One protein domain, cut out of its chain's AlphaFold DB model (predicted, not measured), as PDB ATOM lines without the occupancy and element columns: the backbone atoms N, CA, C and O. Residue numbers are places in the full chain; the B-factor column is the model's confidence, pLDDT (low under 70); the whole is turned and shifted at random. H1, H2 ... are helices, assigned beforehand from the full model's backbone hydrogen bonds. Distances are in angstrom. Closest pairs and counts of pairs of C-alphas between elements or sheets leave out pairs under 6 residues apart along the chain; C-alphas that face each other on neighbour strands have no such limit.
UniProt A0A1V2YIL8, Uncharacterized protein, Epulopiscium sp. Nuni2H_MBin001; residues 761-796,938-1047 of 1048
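AT A GLANCE: This is residues 761 to 796 and 938 to 1047 of the 1048 residues of an uncharacterized protein of Epulopiscium sp. Nuni2H_MBin001 (UniProt A0A1V2YIL8). What is its shape? It has little regular structure: H1, H2 and H4 make a loose triangular bundle, with H3 on H2 and H5 on H4 towards opposite ends. How large? The printed part has 146 residues, five named helices and no named strand, class all helix, and is compact, radius of gyration of the C-alphas 15.4 A, spans 46 by 31 by 30 A.

IN THESE COORDINATES: Which residues? H1 is 785 to 795, H2 946 to 956, H3 979 to 986, H4 1006 to 1016, H5 1040 to 1046. Which anchors? C-alpha 785 is at (202.554, 281.865, 342.866), C-alpha 1046 at (218.194, 279.398, 350.536).

HOW THE PARTS SIT: What touches? H2 touches H4 and H3, the closest C-alphas to H3 being Glu 951 and Tyr 980, 5.1 A; H4 touches H5; H1 is close but not clearly touching H2 and H4. Backbones? Every O i to N i+4 pair is within hydrogen-bond range in H2, H3, H5; 6 of 7 in H1, H4.

THE WHOLE: Any cut? Residues 797 to 937 are not printed; C-alphas 796 and 938 are 13.9 A apart. Long links? H2 to H3, H3 to H4 and H4 to H5 are long. Low confidence? 15 residues are under 70, among them 959 to 967.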
ATOM      1  N   LEU A 761     214.876 266.500 342.152       78.75
ATOM      2  CA  LEU A 761     215.474 267.675 342.799       78.75
ATOM      3  C   LEU A 761     216.979 267.699 342.504       78.75
ATOM      4  O   LEU A 761     217.656 266.687 342.675       78.75
ATOM      5  N   LYS A 762     217.507 268.854 342.084       75.56
ATOM      6  CA  LYS A 762     218.937 269.043 341.799       75.56
ATOM      7  C   LYS A 762     219.778 268.746 343.046       75.56
ATOM      8  O   LYS A 762     219.473 269.211 344.143       75.56
ATOM      9  N   GLU A 763     220.884 268.028 342.867       75.75
ATOM     10  CA  GLU A 763     221.881 267.822 343.921       75.75
ATOM     11  C   GLU A 763     222.934 268.945 343.926       75.75
ATOM     12  O   GLU A 763     223.535 269.257 342.897       75.75
ATOM     13  N   GLY A 764     223.241 269.500 345.103       72.62
ATOM     14  CA  GLY A 764     224.355 270.436 345.297       72.62
ATOM     15  C   GLY A 764     223.955 271.737 345.992       72.62
ATOM     16  O   GLY A 764     222.943 271.798 346.678       72.62
ATOM     17  N   ARG A 765     224.786 272.778 345.841       69.31
ATOM     18  CA  ARG A 765     224.460 274.136 346.307       69.31
ATOM     19  C   ARG A 765     223.598 274.834 345.269       69.31
ATOM     20  O   ARG A 765     224.009 274.921 344.112       69.31
ATOM     21  N   ILE A 766     222.427 275.308 345.682       78.69
ATOM     22  CA  ILE A 766     221.420 275.893 344.799       78.69
ATOM     23  C   ILE A 766     220.819 277.109 345.501       78.69
ATOM     24  O   ILE A 766     219.978 276.967 346.387       78.69
ATOM     25  N   SER A 767     221.209 278.305 345.060       87.88
ATOM     26  CA  SER A 767     220.523 279.535 345.453       87.88
ATOM     27  C   SER A 767     219.179 279.607 344.723       87.88
ATOM     28  O   SER A 767     219.098 279.919 343.531       87.88
ATOM     29  N   TYR A 768     218.113 279.237 345.430       91.19
ATOM     30  CA  TYR A 768     216.769 279.145 344.865       91.19
ATOM     31  C   TYR A 768     215.925 280.404 345.098       91.19
ATOM     32  O   TYR A 768     214.825 280.508 344.559       91.19
ATOM     33  N   ILE A 769     216.424 281.379 345.860       91.06
ATOM     34  CA  ILE A 769     215.763 282.672 346.063       91.06
ATOM     35  C   ILE A 769     216.793 283.802 346.148       91.06
ATOM     36  O   ILE A 769     217.811 283.688 346.823       91.06
ATOM     37  N   GLU A 770     216.496 284.919 345.494       87.56
ATOM     38  CA  GLU A 770     217.282 286.155 345.562       87.56
ATOM     39  C   GLU A 770     216.602 287.210 346.441       87.56
ATOM     40  O   GLU A 770     215.408 287.124 346.762       87.56
ATOM     41  N   GLY A 771     217.378 288.210 346.860       85.19
ATOM     42  CA  GLY A 771     216.842 289.441 347.435       85.19
ATOM     43  C   GLY A 771     216.224 290.349 346.374       85.19
ATOM     44  O   GLY A 771     216.195 290.033 345.189       85.19
ATOM     45  N   TYR A 772     215.743 291.503 346.816       87.06
ATOM     46  CA  TYR A 772     215.429 292.620 345.929       87.06
ATOM     47  C   TYR A 772     216.718 293.413 345.639       87.06
ATOM     48  O   TYR A 772     217.656 293.368 346.438       87.06
ATOM     49  N   GLY A 773     216.754 294.175 344.537       84.88
ATOM     50  CA  GLY A 773     217.935 294.959 344.124       84.88
ATOM     51  C   GLY A 773     218.434 295.995 345.147       84.88
ATOM     52  O   GLY A 773     219.566 296.449 345.071       84.88
ATOM     53  N   ASP A 774     217.638 296.313 346.172       89.25
ATOM     54  CA  ASP A 774     218.030 297.154 347.314       89.25
ATOM     55  C   ASP A 774     218.790 296.392 348.430       89.25
ATOM     56  O   ASP A 774     218.932 296.897 349.548       89.25
ATOM     57  N   ASN A 775     219.258 295.167 348.160       86.56
ATOM     58  CA  ASN A 775     219.893 294.254 349.121       86.56
ATOM     59  C   ASN A 775     219.022 293.928 350.358       86.56
ATOM     60  O   ASN A 775     219.534 293.626 351.449       86.56
ATOM     61  N   THR A 776     217.693 293.954 350.200       90.81
ATOM     62  CA  THR A 776     216.738 293.475 351.211       90.81
ATOM     63  C   THR A 776     216.136 292.120 350.843       90.81
ATOM     64  O   THR A 776     215.959 291.779 349.675       90.81
ATOM     65  N   PHE A 777     215.774 291.334 351.854       92.19
ATOM     66  CA  PHE A 777     215.036 290.083 351.686       92.19
ATOM     67  C   PHE A 777     213.526 290.256 351.865       92.19
ATOM     68  O   PHE A 777     212.751 289.456 351.345       92.19
ATOM     69  N   ARG A 778     213.103 291.250 352.651       93.94
ATOM     70  CA  ARG A 778     211.716 291.537 353.050       93.94
ATOM     71  C   ARG A 778     211.003 290.282 353.588       93.94
ATOM     72  O   ARG A 778     209.996 289.851 353.028       93.94
ATOM     73  N   PRO A 779     211.480 289.677 354.699       92.94
ATOM     74  CA  PRO A 779     211.036 288.356 355.174       92.94
ATOM     75  C   PRO A 779     209.538 288.243 355.486       92.94
ATOM     76  O   PRO A 779     209.015 287.133 355.534       92.94
ATOM     77  N   SER A 780     208.854 289.366 355.725       93.31
ATOM     78  CA  SER A 780     207.414 289.426 356.006       93.31
ATOM     79  C   SER A 780     206.542 289.737 354.783       93.31
ATOM     80  O   SER A 780     205.323 289.763 354.930       93.31
ATOM     81  N   ASN A 781     207.124 289.972 353.602       94.50
ATOM     82  CA  ASN A 781     206.349 290.118 352.371       94.50
ATOM     83  C   ASN A 781     205.732 288.774 351.979       94.50
ATOM     84  O   ASN A 781     206.378 287.733 352.100       94.50
ATOM     85  N   THR A 782     204.493 288.808 351.496       94.12
ATOM     86  CA  THR A 782     203.808 287.649 350.915       94.12
ATOM     87  C   THR A 782     204.315 287.375 349.507       94.12
ATOM     88  O   THR A 782     204.466 288.329 348.745       94.12
ATOM     89  N   ILE A 783     204.510 286.106 349.148       92.81
ATOM     90  CA  ILE A 783     204.968 285.726 347.802       92.81
ATOM     91  C   ILE A 783     203.813 285.532 346.819       92.81
ATOM     92  O   ILE A 783     202.687 285.189 347.204       92.81
ATOM     93  N   THR A 784     204.104 285.714 345.533       89.75
ATOM     94  CA  THR A 784     203.207 285.291 344.449       89.75
ATOM     95  C   THR A 784     203.419 283.818 344.102       89.75
ATOM     96  O   THR A 784     204.448 283.218 344.423       89.75
ATOM     97  N   ARG A 785     202.440 283.217 343.423       85.94
ATOM     98  CA  ARG A 785     202.554 281.865 342.866       85.94
ATOM     99  C   ARG A 785     203.663 281.792 341.815       85.94
ATOM    100  O   ARG A 785     204.415 280.826 341.819       85.94
ATOM    101  N   THR A 786     203.844 282.841 341.009       84.94
ATOM    102  CA  THR A 786     204.986 282.995 340.091       84.94
ATOM    103  C   THR A 786     206.321 282.959 340.836       84.94
ATOM    104  O   THR A 786     207.199 282.192 340.465       84.94
ATOM    105  N   GLU A 787     206.459 283.710 341.932       89.75
ATOM    106  CA  GLU A 787     207.680 283.722 342.749       89.75
ATOM    107  C   GLU A 787     207.955 282.340 343.372       89.75
ATOM    108  O   GLU A 787     209.083 281.852 343.323       89.75
ATOM    109  N   ALA A 788     206.919 281.656 343.879       91.56
ATOM    110  CA  ALA A 788     207.025 280.277 344.363       91.56
ATOM    111  C   ALA A 788     207.471 279.303 343.255       91.56
ATOM    112  O   ALA A 788     208.367 278.487 343.474       91.56
ATOM    113  N   LEU A 789     206.884 279.401 342.059       87.56
ATOM    114  CA  LEU A 789     207.253 278.595 340.891       87.56
ATOM    115  C   LEU A 789     208.702 278.844 340.463       87.56
ATOM    116  O   LEU A 789     209.411 277.887 340.170       87.56
ATOM    117  N   THR A 790     209.184 280.089 340.496       88.56
ATOM    118  CA  THR A 790     210.600 280.399 340.248       88.56
ATOM    119  C   THR A 790     211.511 279.753 341.294       88.56
ATOM    120  O   THR A 790     212.530 279.170 340.916       88.56
ATOM    121  N   MET A 791     211.141 279.775 342.582       92.62
ATOM    122  CA  MET A 791     211.911 279.103 343.641       92.62
ATOM    123  C   MET A 791     212.025 277.597 343.389       92.62
ATOM    124  O   MET A 791     213.130 277.053 343.339       92.62
ATOM    125  N   PHE A 792     210.902 276.913 343.165       90.44
ATOM    126  CA  PHE A 792     210.931 275.482 342.859       90.44
ATOM    127  C   PHE A 792     211.607 275.186 341.514       90.44
ATOM    128  O   PHE A 792     212.343 274.214 341.400       90.44
ATOM    129  N   GLY A 793     211.447 276.045 340.508       87.00
ATOM    130  CA  GLY A 793     212.057 275.883 339.187       87.00
ATOM    131  C   GLY A 793     213.582 275.961 339.217       87.00
ATOM    132  O   GLY A 793     214.244 275.366 338.370       87.00
ATOM    133  N   ARG A 794     214.171 276.637 340.205       89.81
ATOM    134  CA  ARG A 794     215.622 276.599 340.451       89.81
ATOM    135  C   ARG A 794     216.077 275.285 341.099       89.81
ATOM    136  O   ARG A 794     217.195 274.853 340.837       89.81
ATOM    137  N   LEU A 795     215.210 274.642 341.883       88.25
ATOM    138  CA  LEU A 795     215.467 273.373 342.580       88.25
ATOM    139  C   LEU A 795     215.205 272.124 341.732       88.25
ATOM    140  O   LEU A 795     215.792 271.082 342.002       88.25
ATOM    141  N   ILE A 796     214.325 272.204 340.736       85.00
ATOM    142  CA  ILE A 796     213.945 271.063 339.900       85.00
ATOM    143  C   ILE A 796     215.001 270.806 338.813       85.00
ATOM    144  O   ILE A 796     215.355 271.712 338.052       85.00
ATOM    145  N   LEU A 938     200.049 273.709 338.402       70.19
ATOM    146  CA  LEU A 938     200.600 274.832 339.159       70.19
ATOM    147  C   LEU A 938     200.722 276.080 338.266       70.19
ATOM    148  O   LEU A 938     201.812 276.462 337.861       70.19
ATOM    149  N   THR A 939     199.593 276.731 337.982       60.31
ATOM    150  CA  THR A 939     199.497 277.929 337.121       60.31
ATOM    151  C   THR A 939     198.863 279.118 337.863       60.31
ATOM    152  O   THR A 939     198.231 278.928 338.903       60.31
ATOM    153  N   GLY A 940     199.045 280.347 337.356       61.28
ATOM    154  CA  GLY A 940     198.424 281.581 337.877       61.28
ATOM    155  C   GLY A 940     199.390 282.590 338.525       61.28
ATOM    156  O   GLY A 940     200.513 282.250 338.893       61.28
ATOM    157  N   SER A 941     198.942 283.844 338.674       55.34
ATOM    158  CA  SER A 941     199.761 285.009 339.077       55.34
ATOM    159  C   SER A 941     199.399 285.635 340.440       55.34
ATOM    160  O   SER A 941     199.928 286.683 340.808       55.34
ATOM    161  N   GLU A 942     198.517 285.008 341.224       78.44
ATOM    162  CA  GLU A 942     198.056 285.558 342.509       78.44
ATOM    163  C   GLU A 942     199.044 285.370 343.679       78.44
ATOM    164  O   GLU A 942     200.004 284.600 343.615       78.44
ATOM    165  N   THR A 943     198.783 286.055 344.802       85.00
ATOM    166  CA  THR A 943     199.461 285.787 346.086       85.00
ATOM    167  C   THR A 943     199.058 284.418 346.628       85.00
ATOM    168  O   THR A 943     197.868 284.131 346.764       85.00
ATOM    169  N   ILE A 944     200.024 283.572 346.981       90.44
ATOM    170  CA  ILE A 944     199.743 282.175 347.344       90.44
ATOM    171  C   ILE A 944     199.332 282.029 348.821       90.44
ATOM    172  O   ILE A 944     199.905 282.676 349.706       90.44
ATOM    173  N   ASN A 945     198.317 281.205 349.101       91.38
ATOM    174  CA  ASN A 945     197.925 280.853 350.472       91.38
ATOM    175  C   ASN A 945     198.740 279.644 350.994       91.38
ATOM    176  O   ASN A 945     199.522 279.023 350.267       91.38
ATOM    177  N   ARG A 946     198.615 279.332 352.287       92.94
ATOM    178  CA  ARG A 946     199.362 278.237 352.933       92.94
ATOM    179  C   ARG A 946     198.898 276.847 352.492       92.94
ATOM    180  O   ARG A 946     199.701 275.920 352.562       92.94
ATOM    181  N   ALA A 947     197.648 276.699 352.051       89.62
ATOM    182  CA  ALA A 947     197.125 275.450 351.496       89.62
ATOM    183  C   ALA A 947     197.771 275.119 350.145       89.62
ATOM    184  O   ALA A 947     198.403 274.074 350.008       89.62
ATOM    185  N   ASP A 948     197.701 276.053 349.198       89.00
ATOM    186  CA  ASP A 948     198.282 275.957 347.860       89.00
ATOM    187  C   ASP A 948     199.790 275.697 347.920       89.00
ATOM    188  O   ASP A 948     200.323 274.871 347.183       89.00
ATOM    189  N   PHE A 949     200.503 276.376 348.825       93.06
ATOM    190  CA  PHE A 949     201.940 276.158 348.991       93.06
ATOM    191  C   PHE A 949     202.250 274.781 349.606       93.06
ATOM    192  O   PHE A 949     203.254 274.164 349.253       93.06
ATOM    193  N   ALA A 950     201.387 274.253 350.484       88.12
ATOM    194  CA  ALA A 950     201.502 272.876 350.967       88.12
ATOM    195  C   ALA A 950     201.245 271.853 349.846       88.12
ATOM    196  O   ALA A 950     201.970 270.865 349.749       88.12
ATOM    197  N   GLU A 951     200.280 272.114 348.960       86.94
ATOM    198  CA  GLU A 951     200.054 271.327 347.742       86.94
ATOM    199  C   GLU A 951     201.264 271.366 346.798       86.94
ATOM    200  O   GLU A 951     201.698 270.308 346.341       86.94
ATOM    201  N   MET A 952     201.874 272.537 346.570       87.25
ATOM    202  CA  MET A 952     203.115 272.651 345.791       87.25
ATOM    203  C   MET A 952     204.241 271.797 346.382       87.25
ATOM    204  O   MET A 952     204.868 271.047 345.641       87.25
ATOM    205  N   LEU A 953     204.473 271.847 347.699       84.12
ATOM    206  CA  LEU A 953     205.509 271.036 348.359       84.12
ATOM    207  C   LEU A 953     205.279 269.529 348.180       84.12
ATOM    208  O   LEU A 953     206.233 268.795 347.943       84.12
ATOM    209  N   VAL A 954     204.030 269.066 348.288       79.44
ATOM    210  CA  VAL A 954     203.690 267.639 348.148       79.44
ATOM    211  C   VAL A 954     203.837 267.175 346.705       79.44
ATOM    212  O   VAL A 954     204.472 266.154 346.453       79.44
ATOM    213  N   LYS A 955     203.310 267.948 345.752       77.56
ATOM    214  CA  LYS A 955     203.393 267.640 344.321       77.56
ATOM    215  C   LYS A 955     204.820 267.690 343.788       77.56
ATOM    216  O   LYS A 955     205.234 266.787 343.072       77.56
ATOM    217  N   ILE A 956     205.577 268.723 344.153       77.94
ATOM    218  CA  ILE A 956     206.962 268.901 343.698       77.94
ATOM    219  C   ILE A 956     207.900 267.937 344.428       77.94
ATOM    220  O   ILE A 956     208.854 267.452 343.844       77.94
ATOM    221  N   GLY A 957     207.611 267.562 345.672       71.31
ATOM    222  CA  GLY A 957     208.328 266.467 346.321       71.31
ATOM    223  C   GLY A 957     207.954 265.064 345.825       71.31
ATOM    224  O   GLY A 957     208.564 264.106 346.291       71.31
ATOM    225  N   GLN A 958     206.941 264.928 344.955       70.88
ATOM    226  CA  GLN A 958     206.331 263.648 344.556       70.88
ATOM    227  C   GLN A 958     205.964 262.772 345.776       70.88
ATOM    228  O   GLN A 958     206.228 261.572 345.827       70.88
ATOM    229  N   LEU A 959     205.402 263.407 346.809       67.44
ATOM    230  CA  LEU A 959     205.233 262.815 348.136       67.44
ATOM    231  C   LEU A 959     203.869 262.144 348.286       67.44
ATOM    232  O   LEU A 959     202.830 262.802 348.311       67.44
ATOM    233  N   GLU A 960     203.889 260.834 348.491       62.06
ATOM    234  CA  GLU A 960     202.704 260.026 348.768       62.06
ATOM    235  C   GLU A 960     202.763 259.448 350.190       62.06
ATOM    236  O   GLU A 960     203.836 259.255 350.770       62.06
ATOM    237  N   LEU A 961     201.593 259.179 350.773       52.06
ATOM    238  CA  LEU A 961     201.466 258.404 352.008       52.06
ATOM    239  C   LEU A 961     200.895 257.023 351.676       52.06
ATOM    240  O   LEU A 961     200.017 256.907 350.828       52.06
ATOM    241  N   ASP A 962     201.404 255.999 352.366       49.78
ATOM    242  CA  ASP A 962     200.988 254.595 352.232       49.78
ATOM    243  C   ASP A 962     199.454 254.462 352.360       49.78
ATOM    244  O   ASP A 962     198.862 255.052 353.269       49.78
ATOM    245  N   GLU A 963     198.810 253.700 351.465       43.22
ATOM    246  CA  GLU A 963     197.339 253.627 351.325       43.22
ATOM    247  C   GLU A 963     196.629 253.162 352.616       43.22
ATOM    248  O   GLU A 963     195.458 253.468 352.844       43.22
ATOM    249  N   ASP A 964     197.356 252.464 353.494       41.44
ATOM    250  CA  ASP A 964     196.906 252.005 354.814       41.44
ATOM    251  C   ASP A 964     196.853 253.124 355.892       41.44
ATOM    252  O   ASP A 964     196.465 252.867 357.041       41.44
ATOM    253  N   ILE A 965     197.258 254.368 355.588       49.66
ATOM    254  CA  ILE A 965     197.271 255.494 356.539       49.66
ATOM    255  C   ILE A 965     195.950 256.272 356.485       49.66
ATOM    256  O   ILE A 965     195.696 257.062 355.581       49.66
ATOM    257  N   GLU A 966     195.133 256.148 357.536       53.22
ATOM    258  CA  GLU A 966     193.957 257.008 357.700       53.22
ATOM    259  C   GLU A 966     194.373 258.468 357.961       53.22
ATOM    260  O   GLU A 966     194.858 258.825 359.042       53.22
ATOM    261  N   LEU A 967     194.157 259.318 356.958       54.81
ATOM    262  CA  LEU A 967     194.482 260.741 356.987       54.81
ATOM    263  C   LEU A 967     193.539 261.503 357.931       54.81
ATOM    264  O   LEU A 967     192.432 261.906 357.575       54.81
ATOM    265  N   LYS A 968     194.001 261.710 359.165       70.38
ATOM    266  CA  LYS A 968     193.352 262.560 360.171       70.38
ATOM    267  C   LYS A 968     194.145 263.854 360.334       70.38
ATOM    268  O   LYS A 968     195.329 263.828 360.674       70.38
ATOM    269  N   SER A 969     193.476 264.984 360.129       71.94
ATOM    270  CA  SER A 969     194.029 266.314 360.368       71.94
ATOM    271  C   SER A 969     194.498 266.470 361.819       71.94
ATOM    272  O   SER A 969     193.838 266.031 362.765       71.94
ATOM    273  N   LYS A 970     195.651 267.123 361.996       78.06
ATOM    274  CA  LYS A 970     196.204 267.500 363.308       78.06
ATOM    275  C   LYS A 970     195.784 268.909 363.742       78.06
ATOM    276  O   LYS A 970     196.170 269.331 364.834       78.06
ATOM    277  N   PHE A 971     195.025 269.626 362.912       80.69
ATOM    278  CA  PHE A 971     194.647 271.022 363.131       80.69
ATOM    279  C   PHE A 971     193.132 271.196 363.215       80.69
ATOM    280  O   PHE A 971     192.367 270.447 362.613       80.69
ATOM    281  N   LEU A 972     192.699 272.196 363.980       77.81
ATOM    282  CA  LEU A 972     191.282 272.459 364.264       77.81
ATOM    283  C   LEU A 972     190.512 273.061 363.074       77.81
ATOM    284  O   LEU A 972     189.285 273.077 363.087       77.81
ATOM    285  N   ASP A 973     191.234 273.576 362.085       81.69
ATOM    286  CA  ASP A 973     190.772 274.384 360.952       81.69
ATOM    287  C   ASP A 973     191.156 273.783 359.586       81.69
ATOM    288  O   ASP A 973     191.084 274.465 358.568       81.69
ATOM    289  N   VAL A 974     191.566 272.512 359.572       79.06
ATOM    290  CA  VAL A 974     191.901 271.731 358.372       79.06
ATOM    291  C   VAL A 974     191.034 270.481 358.376       79.06
ATOM    292  O   VAL A 974     191.012 269.744 359.368       79.06
ATOM    293  N   LEU A 975     190.312 270.244 357.287       77.94
ATOM    294  CA  LEU A 975     189.430 269.095 357.125       77.94
ATOM    295  C   LEU A 975     190.249 267.828 356.842       77.94
ATOM    296  O   LEU A 975     191.329 267.874 356.262       77.94
ATOM    297  N   ASN A 976     189.702 266.655 357.174       74.81
ATOM    298  CA  ASN A 976     190.331 265.374 356.811       74.81
ATOM    299  C   ASN A 976     190.376 265.130 355.285       74.81
ATOM    300  O   ASN A 976     191.034 264.200 354.836       74.81
ATOM    301  N   THR A 977     189.669 265.947 354.498       72.06
ATOM    302  CA  THR A 977     189.716 265.965 353.029       72.06
ATOM    303  C   THR A 977     190.901 266.747 352.464       72.06
ATOM    304  O   THR A 977     191.176 266.631 351.273       72.06
ATOM    305  N   ASP A 978     191.609 267.527 353.285       73.31
ATOM    306  CA  ASP A 978     192.671 268.433 352.838       73.31
ATOM    307  C   ASP A 978     194.009 267.677 352.755       73.31
ATOM    308  O   ASP A 978     195.001 267.995 353.420       73.31
ATOM    309  N   THR A 979     194.003 266.616 351.946       77.50
ATOM    310  CA  THR A 979     195.033 265.573 351.855       77.50
ATOM    311  C   THR A 979     196.451 266.132 351.762       77.50
ATOM    312  O   THR A 979     197.322 265.684 352.503       77.50
ATOM    313  N   TYR A 980     196.692 267.160 350.942       78.75
ATOM    314  CA  TYR A 980     198.022 267.762 350.797       78.75
ATOM    315  C   TYR A 980     198.538 268.427 352.081       78.75
ATOM    316  O   TYR A 980     199.705 268.253 352.434       78.75
ATOM    317  N   ILE A 981     197.680 269.131 352.830       81.81
ATOM    318  CA  ILE A 981     198.066 269.735 354.115       81.81
ATOM    319  C   ILE A 981     198.418 268.627 355.114       81.81
ATOM    320  O   ILE A 981     199.392 268.751 355.860       81.81
ATOM    321  N   ILE A 982     197.666 267.522 355.109       78.38
ATOM    322  CA  ILE A 982     197.906 266.371 355.989       78.38
ATOM    323  C   ILE A 982     199.223 265.671 355.623       78.38
ATOM    324  O   ILE A 982     200.046 265.476 356.517       78.38
ATOM    325  N   ILE A 983     199.473 265.376 354.340       70.69
ATOM    326  CA  ILE A 983     200.732 264.779 353.852       70.69
ATOM    327  C   ILE A 983     201.925 265.659 354.241       70.69
ATOM    328  O   ILE A 983     202.838 265.202 354.932       70.69
ATOM    329  N   ALA A 984     201.887 266.948 353.893       74.94
ATOM    330  CA  ALA A 984     202.957 267.894 354.203       74.94
ATOM    331  C   ALA A 984     203.209 268.043 355.717       74.94
ATOM    332  O   ALA A 984     204.321 268.365 356.141       74.94
ATOM    333  N   THR A 985     202.185 267.821 356.545       82.75
ATOM    334  CA  THR A 985     202.277 267.876 358.012       82.75
ATOM    335  C   THR A 985     202.797 266.574 358.615       82.75
ATOM    336  O   THR A 985     203.542 266.615 359.597       82.75
ATOM    337  N   GLU A 986     202.424 265.415 358.069       79.38
ATOM    338  CA  GLU A 986     202.929 264.112 358.521       79.38
ATOM    339  C   GLU A 986     204.422 263.972 358.218       79.38
ATOM    340  O   GLU A 986     205.186 263.545 359.080       79.38
ATOM    341  N   LEU A 987     204.844 264.457 357.047       69.81
ATOM    342  CA  LEU A 987     206.244 264.543 356.625       69.81
ATOM    343  C   LEU A 987     207.000 265.731 357.261       69.81
ATOM    344  O   LEU A 987     208.201 265.890 357.071       69.81
ATOM    345  N   GLY A 988     206.323 266.569 358.056       78.25
ATOM    346  CA  GLY A 988     206.944 267.639 358.850       78.25
ATOM    347  C   GLY A 988     207.415 268.876 358.070       78.25
ATOM    348  O   GLY A 988     208.031 269.766 358.674       78.25
ATOM    349  N   LEU A 989     207.102 268.953 356.772       80.62
ATOM    350  CA  LEU A 989     207.413 270.067 355.869       80.62
ATOM    351  C   LEU A 989     206.717 271.351 356.317       80.62
ATOM    352  O   LEU A 989     207.342 272.405 356.467       80.62
ATOM    353  N   VAL A 990     205.420 271.248 356.607       83.38
ATOM    354  CA  VAL A 990     204.606 272.363 357.093       83.38
ATOM    355  C   VAL A 990     204.246 272.169 358.561       83.38
ATOM    356  O   VAL A 990     204.244 271.063 359.103       83.38
ATOM    357  N   ARG A 991     203.985 273.283 359.247       84.06
ATOM    358  CA  ARG A 991     203.609 273.301 360.662       84.06
ATOM    359  C   ARG A 991     202.499 274.316 360.877       84.06
ATOM    360  O   ARG A 991     202.555 275.421 360.333       84.06
ATOM    361  N   GLY A 992     201.528 273.933 361.698       78.94
ATOM    362  CA  GLY A 992     200.540 274.854 362.237       78.94
ATOM    363  C   GLY A 992     201.110 275.764 363.325       78.94
ATOM    364  O   GLY A 992     202.255 275.620 363.772       78.94
ATOM    365  N   TYR A 993     200.284 276.705 363.753       78.06
ATOM    366  CA  TYR A 993     200.559 277.655 364.816       78.06
ATOM    367  C   TYR A 993     200.394 277.004 366.201       78.06
ATOM    368  O   TYR A 993     199.813 275.930 366.369       78.06
ATOM    369  N   GLY A 994     200.943 277.654 367.233       72.19
ATOM    370  CA  GLY A 994     200.998 277.116 368.602       72.19
ATOM    371  C   GLY A 994     199.649 276.990 369.328       72.19
ATOM    372  O   GLY A 994     199.629 276.593 370.491       72.19
ATOM    373  N   ASP A 995     198.548 277.346 368.669       75.44
ATOM    374  CA  ASP A 995     197.161 277.205 369.124       75.44
ATOM    375  C   ASP A 995     196.447 275.966 368.549       75.44
ATOM    376  O   ASP A 995     195.330 275.664 368.969       75.44
ATOM    377  N   GLY A 996     197.095 275.218 367.646       77.31
ATOM    378  CA  GLY A 996     196.515 274.047 366.984       77.31
ATOM    379  C   GLY A 996     195.802 274.350 365.663       77.31
ATOM    380  O   GLY A 996     195.060 273.496 365.185       77.31
ATOM    381  N   THR A 997     196.013 275.531 365.075       83.69
ATOM    382  CA  THR A 997     195.507 275.903 363.740       83.69
ATOM    383  C   THR A 997     196.590 275.807 362.660       83.69
ATOM    384  O   THR A 997     197.780 275.870 362.965       83.69
ATOM    385  N   PHE A 998     196.213 275.678 361.390       88.88
ATOM    386  CA  PHE A 998     197.113 275.767 360.229       88.88
ATOM    387  C   PHE A 998     196.967 277.081 359.450       88.88
ATOM    388  O   PHE A 998     197.929 277.532 358.823       88.88
ATOM    389  N   ILE A 999     195.770 277.664 359.517       90.62
ATOM    390  CA  ILE A 999     195.237 278.817 358.792       90.62
ATOM    391  C   ILE A 999     195.472 278.689 357.273       90.62
ATOM    392  O   ILE A 999     196.319 279.405 356.732       90.62
ATOM    393  N   PRO A1000     194.737 277.781 356.585       89.31
ATOM    394  CA  PRO A1000     194.895 277.481 355.154       89.31
ATOM    395  C   PRO A1000     194.949 278.725 354.255       89.31
ATOM    396  O   PRO A1000     195.850 278.862 353.432       89.31
ATOM    397  N   GLU A1001     194.029 279.669 354.483       90.31
ATOM    398  CA  GLU A1001     193.853 280.872 353.660       90.31
ATOM    399  C   GLU A1001     194.864 281.993 353.920       90.31
ATOM    400  O   GLU A1001     194.898 282.984 353.185       90.31
ATOM    401  N   ASN A1002     195.688 281.888 354.966       92.31
ATOM    402  CA  ASN A1002     196.668 282.933 355.235       92.31
ATOM    403  C   ASN A1002     197.759 282.921 354.151       92.31
ATOM    404  O   ASN A1002     198.225 281.859 353.736       92.31
ATOM    405  N   LYS A1003     198.160 284.105 353.681       94.06
ATOM    406  CA  LYS A1003     199.149 284.242 352.604       94.06
ATOM    407  C   LYS A1003     200.551 283.903 353.113       94.06
ATOM    408  O   LYS A1003     200.923 284.301 354.216       94.06
ATOM    409  N   VAL A1004     201.322 283.166 352.315       94.56
ATOM    410  CA  VAL A1004     202.665 282.694 352.694       94.56
ATOM    411  C   VAL A1004     203.671 283.834 352.599       94.56
ATOM    412  O   VAL A1004     203.801 284.462 351.548       94.56
ATOM    413  N   THR A1005     204.419 284.080 353.674       95.25
ATOM    414  CA  THR A1005     205.535 285.039 353.659       95.25
ATOM    415  C   THR A1005     206.821 284.435 353.084       95.25
ATOM    416  O   THR A1005     207.054 283.231 353.210       95.25
ATOM    417  N   ARG A1006     207.710 285.264 352.514       95.12
ATOM    418  CA  ARG A1006     209.033 284.852 351.987       95.12
ATOM    419  C   ARG A1006     209.837 284.017 352.987       95.12
ATOM    420  O   ARG A1006     210.425 283.003 352.621       95.12
ATOM    421  N   ALA A1007     209.815 284.395 354.269       94.19
ATOM    422  CA  ALA A1007     210.471 283.627 355.325       94.19
ATOM    423  C   ALA A1007     209.811 282.261 355.595       94.19
ATOM    424  O   ALA A1007     210.517 281.289 355.853       94.19
ATOM    425  N   GLU A1008     208.478 282.164 355.550       94.38
ATOM    426  CA  GLU A1008     207.773 280.885 355.701       94.38
ATOM    427  C   GLU A1008     208.022 279.953 354.513       94.38
ATOM    428  O   GLU A1008     208.304 278.778 354.742       94.38
ATOM    429  N   ALA A1009     207.972 280.468 353.281       96.00
ATOM    430  CA  ALA A1009     208.226 279.706 352.057       96.00
ATOM    431  C   ALA A1009     209.596 279.019 352.094       96.00
ATOM    432  O   ALA A1009     209.671 277.793 352.021       96.00
ATOM    433  N   VAL A1010     210.658 279.790 352.341       93.94
ATOM    434  CA  VAL A1010     212.028 279.281 352.509       93.94
ATOM    435  C   VAL A1010     212.119 278.227 353.618       93.94
ATOM    436  O   VAL A1010     212.690 277.156 353.426       93.94
ATOM    437  N   CYS A1011     211.490 278.469 354.772       91.62
ATOM    438  CA  CYS A1011     211.485 277.501 355.872       91.62
ATOM    439  C   CYS A1011     210.763 276.185 355.545       91.62
ATOM    440  O   CYS A1011     210.991 275.192 356.236       91.62
ATOM    441  N   MET A1012     209.835 276.182 354.588       93.50
ATOM    442  CA  MET A1012     209.119 274.982 354.151       93.50
ATOM    443  C   MET A1012     209.862 274.276 353.009       93.50
ATOM    444  O   MET A1012     209.989 273.055 353.049       93.50
ATOM    445  N   ILE A1013     210.439 275.031 352.067       93.25
ATOM    446  CA  ILE A1013     211.282 274.503 350.985       93.25
ATOM    447  C   ILE A1013     212.549 273.838 351.545       93.25
ATOM    448  O   ILE A1013     212.809 272.689 351.205       93.25
ATOM    449  N   ASN A1014     213.275 274.469 352.479       90.31
ATOM    450  CA  ASN A1014     214.469 273.859 353.096       90.31
ATOM    451  C   ASN A1014     214.178 272.516 353.788       90.31
ATOM    452  O   ASN A1014     215.070 271.681 353.901       90.31
ATOM    453  N   ARG A1015     212.940 272.285 354.251       87.81
ATOM    454  CA  ARG A1015     212.536 270.984 354.814       87.81
ATOM    455  C   ARG A1015     212.237 269.948 353.740       87.81
ATOM    456  O   ARG A1015     212.470 268.778 354.001       87.81
ATOM    457  N   LEU A1016     211.738 270.366 352.576       85.19
ATOM    458  CA  LEU A1016     211.523 269.477 351.433       85.19
ATOM    459  C   LEU A1016     212.856 268.954 350.885       85.19
ATOM    460  O   LEU A1016     212.972 267.767 350.613       85.19
ATOM    461  N   ILE A1017     213.860 269.825 350.772       83.12
ATOM    462  CA  ILE A1017     215.201 269.467 350.275       83.12
ATOM    463  C   ILE A1017     216.154 268.959 351.380       83.12
ATOM    464  O   ILE A1017     217.345 268.794 351.135       83.12
ATOM    465  N   GLU A1018     215.645 268.756 352.604       83.94
ATOM    466  CA  GLU A1018     216.395 268.361 353.813       83.94
ATOM    467  C   GLU A1018     217.702 269.154 354.071       83.94
ATOM    468  O   GLU A1018     218.691 268.607 354.576       83.94
ATOM    469  N   ASP A1019     217.731 270.457 353.754       79.06
ATOM    470  CA  ASP A1019     218.981 271.221 353.790       79.06
ATOM    471  C   ASP A1019     219.540 271.355 355.218       79.06
ATOM    472  O   ASP A1019     218.950 271.935 356.136       79.06
ATOM    473  N   SER A1020     220.741 270.809 355.380       77.56
ATOM    474  CA  SER A1020     221.516 270.766 356.616       77.56
ATOM    475  C   SER A1020     222.841 271.529 356.506       77.56
ATOM    476  O   SER A1020     223.721 271.365 357.358       77.56
ATOM    477  N   THR A1021     222.984 272.386 355.489       80.62
ATOM    478  CA  THR A1021     224.183 273.185 355.214       80.62
ATOM    479  C   THR A1021     224.626 273.989 356.438       80.62
ATOM    480  O   THR A1021     223.825 274.651 357.115       80.62
ATOM    481  N   ASP A1022     225.930 273.910 356.724       81.50
ATOM    482  CA  ASP A1022     226.588 274.670 357.784       81.50
ATOM    483  C   ASP A1022     226.797 276.117 357.328       81.50
ATOM    484  O   ASP A1022     227.613 276.412 356.453       81.50
ATOM    485  N   ILE A1023     226.038 277.019 357.943       82.38
ATOM    486  CA  ILE A1023     226.038 278.446 357.628       82.38
ATOM    487  C   ILE A1023     227.187 279.219 358.296       82.38
ATOM    488  O   ILE A1023     227.228 280.445 358.203       82.38
ATOM    489  N   SER A1024     228.099 278.562 359.029       79.88
ATOM    490  CA  SER A1024     229.108 279.267 359.838       79.88
ATOM    491  C   SER A1024     230.103 280.096 359.022       79.88
ATOM    492  O   SER A1024     230.606 281.097 359.535       79.88
ATOM    493  N   ASP A1025     230.365 279.667 357.785       76.81
ATOM    494  CA  ASP A1025     231.278 280.305 356.828       76.81
ATOM    495  C   ASP A1025     230.528 281.038 355.689       76.81
ATOM    496  O   ASP A1025     231.167 281.497 354.745       76.81
ATOM    497  N   LEU A1026     229.193 281.144 355.759       75.06
ATOM    498  CA  LEU A1026     228.373 281.871 354.780       75.06
ATOM    499  C   LEU A1026     228.208 283.346 355.174       75.06
ATOM    500  O   LEU A1026     228.216 283.705 356.359       75.06
ATOM    501  N   GLU A1027     228.074 284.214 354.172       70.38
ATOM    502  CA  GLU A1027     227.939 285.654 354.393       70.38
ATOM    503  C   GLU A1027     226.540 286.033 354.910       70.38
ATOM    504  O   GLU A1027     225.628 285.212 354.989       70.38
ATOM    505  N   LEU A1028     226.380 287.284 355.355       67.88
ATOM    506  CA  LEU A1028     225.069 287.840 355.697       67.88
ATOM    507  C   LEU A1028     224.459 288.419 354.417       67.88
ATOM    508  O   LEU A1028     224.910 289.490 354.018       67.88
ATOM    509  N   PRO A1029     223.464 287.771 353.789       70.69
ATOM    510  CA  PRO A1029     223.092 288.123 352.423       70.69
ATOM    511  C   PRO A1029     222.277 289.421 352.325       70.69
ATOM    512  O   PRO A1029     222.305 290.063 351.285       70.69
ATOM    513  N   PHE A1030     221.572 289.839 353.388       86.44
ATOM    514  CA  PHE A1030     220.628 290.966 353.323       86.44
ATOM    515  C   PHE A1030     220.666 291.876 354.554       86.44
ATOM    516  O   PHE A1030     220.832 291.419 355.690       86.44
ATOM    517  N   LEU A1031     220.453 293.174 354.326       85.19
ATOM    518  CA  LEU A1031     220.566 294.228 355.344       85.19
ATOM    519  C   LEU A1031     219.423 294.224 356.373       85.19
ATOM    520  O   LEU A1031     219.609 294.659 357.513       85.19
ATOM    521  N   ASP A1032     218.243 293.737 355.993       90.56
ATOM    522  CA  ASP A1032     217.023 293.743 356.806       90.56
ATOM    523  C   ASP A1032     216.818 292.461 357.640       90.56
ATOM    524  O   ASP A1032     215.995 292.437 358.562       90.56
ATOM    525  N   VAL A1033     217.600 291.402 357.389       89.44
ATOM    526  CA  VAL A1033     217.487 290.118 358.101       89.44
ATOM    527  C   VAL A1033     218.460 290.054 359.281       89.44
ATOM    528  O   VAL A1033     219.602 289.602 359.190       89.44
ATOM    529  N   ALA A1034     217.990 290.471 360.456       86.94
ATOM    530  CA  ALA A1034     218.772 290.367 361.687       86.94
ATOM    531  C   ALA A1034     219.138 288.905 362.031       86.94
ATOM    532  O   ALA A1034     218.288 288.020 361.970       86.94
ATOM    533  N   ARG A1035     220.349 288.667 362.567       85.75
ATOM    534  CA  ARG A1035     220.802 287.352 363.102       85.75
ATOM    535  C   ARG A1035     219.909 286.743 364.200       85.75
ATOM    536  O   ARG A1035     220.121 285.610 364.610       85.75
ATOM    537  N   THR A1036     218.960 287.510 364.737       87.88
ATOM    538  CA  THR A1036     217.959 287.061 365.720       87.88
ATOM    539  C   THR A1036     216.587 286.776 365.101       87.88
ATOM    540  O   THR A1036     215.648 286.479 365.836       87.88
ATOM    541  N   HIS A1037     216.434 286.926 363.782       90.19
ATOM    542  CA  HIS A1037     215.214 286.576 363.067       90.19
ATOM    543  C   HIS A1037     215.017 285.055 363.101       90.19
ATOM    544  O   HIS A1037     215.971 284.294 362.975       90.19
ATOM    545  N   TRP A1038     213.778 284.602 363.282       91.69
ATOM    546  CA  TRP A1038     213.471 283.182 363.497       91.69
ATOM    547  C   TRP A1038     213.788 282.304 362.273       91.69
ATOM    548  O   TRP A1038     214.138 281.144 362.445       91.69
ATOM    549  N   ALA A1039     213.711 282.877 361.068       90.44
ATOM    550  CA  ALA A1039     214.079 282.238 359.804       90.44
ATOM    551  C   ALA A1039     215.508 282.583 359.335       90.44
ATOM    552  O   ALA A1039     215.834 282.332 358.183       90.44
ATOM    553  N   PHE A1040     216.346 283.214 360.172       90.06
ATOM    554  CA  PHE A1040     217.670 283.702 359.753       90.06
ATOM    555  C   PHE A1040     218.526 282.604 359.099       90.06
ATOM    556  O   PHE A1040     219.045 282.811 358.009       90.06
ATOM    557  N   GLU A1041     218.638 281.440 359.744       90.19
ATOM    558  CA  GLU A1041     219.457 280.328 359.242       90.19
ATOM    559  C   GLU A1041     218.922 279.776 357.914       90.19
ATOM    560  O   GLU A1041     219.696 279.475 357.009       90.19
ATOM    561  N   GLU A1042     217.596 279.715 357.776       91.44
ATOM    562  CA  GLU A1042     216.930 279.196 356.583       91.44
ATOM    563  C   GLU A1042     217.065 280.152 355.386       91.44
ATOM    564  O   GLU A1042     217.294 279.702 354.267       91.44
ATOM    565  N   ILE A1043     217.005 281.468 355.623       92.06
ATOM    566  CA  ILE A1043     217.231 282.501 354.596       92.06
ATOM    567  C   ILE A1043     218.681 282.474 354.098       92.06
ATOM    568  O   ILE A1043     218.911 282.585 352.897       92.06
ATOM    569  N   VAL A1044     219.659 282.295 354.994       88.44
ATOM    570  CA  VAL A1044     221.073 282.162 354.595       88.44
ATOM    571  C   VAL A1044     221.280 280.909 353.737       88.44
ATOM    572  O   VAL A1044     221.934 280.996 352.705       88.44
ATOM    573  N   ARG A1045     220.675 279.775 354.112       87.88
ATOM    574  CA  ARG A1045     220.692 278.536 353.313       87.88
ATOM    575  C   ARG A1045     220.106 278.709 351.914       87.88
ATOM    576  O   ARG A1045     220.752 278.366 350.941       87.88
ATOM    577  N   ALA A1046     218.916 279.295 351.806       90.62
ATOM    578  CA  ALA A1046     218.194 279.398 350.536       90.62
ATOM    579  C   ALA A1046     218.879 280.262 349.460       90.62
ATOM    580  O   ALA A1046     218.464 280.252 348.301       90.62
ATOM    581  N   THR A1047     219.887 281.041 349.862       87.81
ATOM    582  CA  THR A1047     220.531 282.084 349.052       87.81
ATOM    583  C   THR A1047     222.001 281.785 348.726       87.81
ATOM    584  O   THR A1047     222.652 282.619 348.098       87.81
TER     585      THR A1047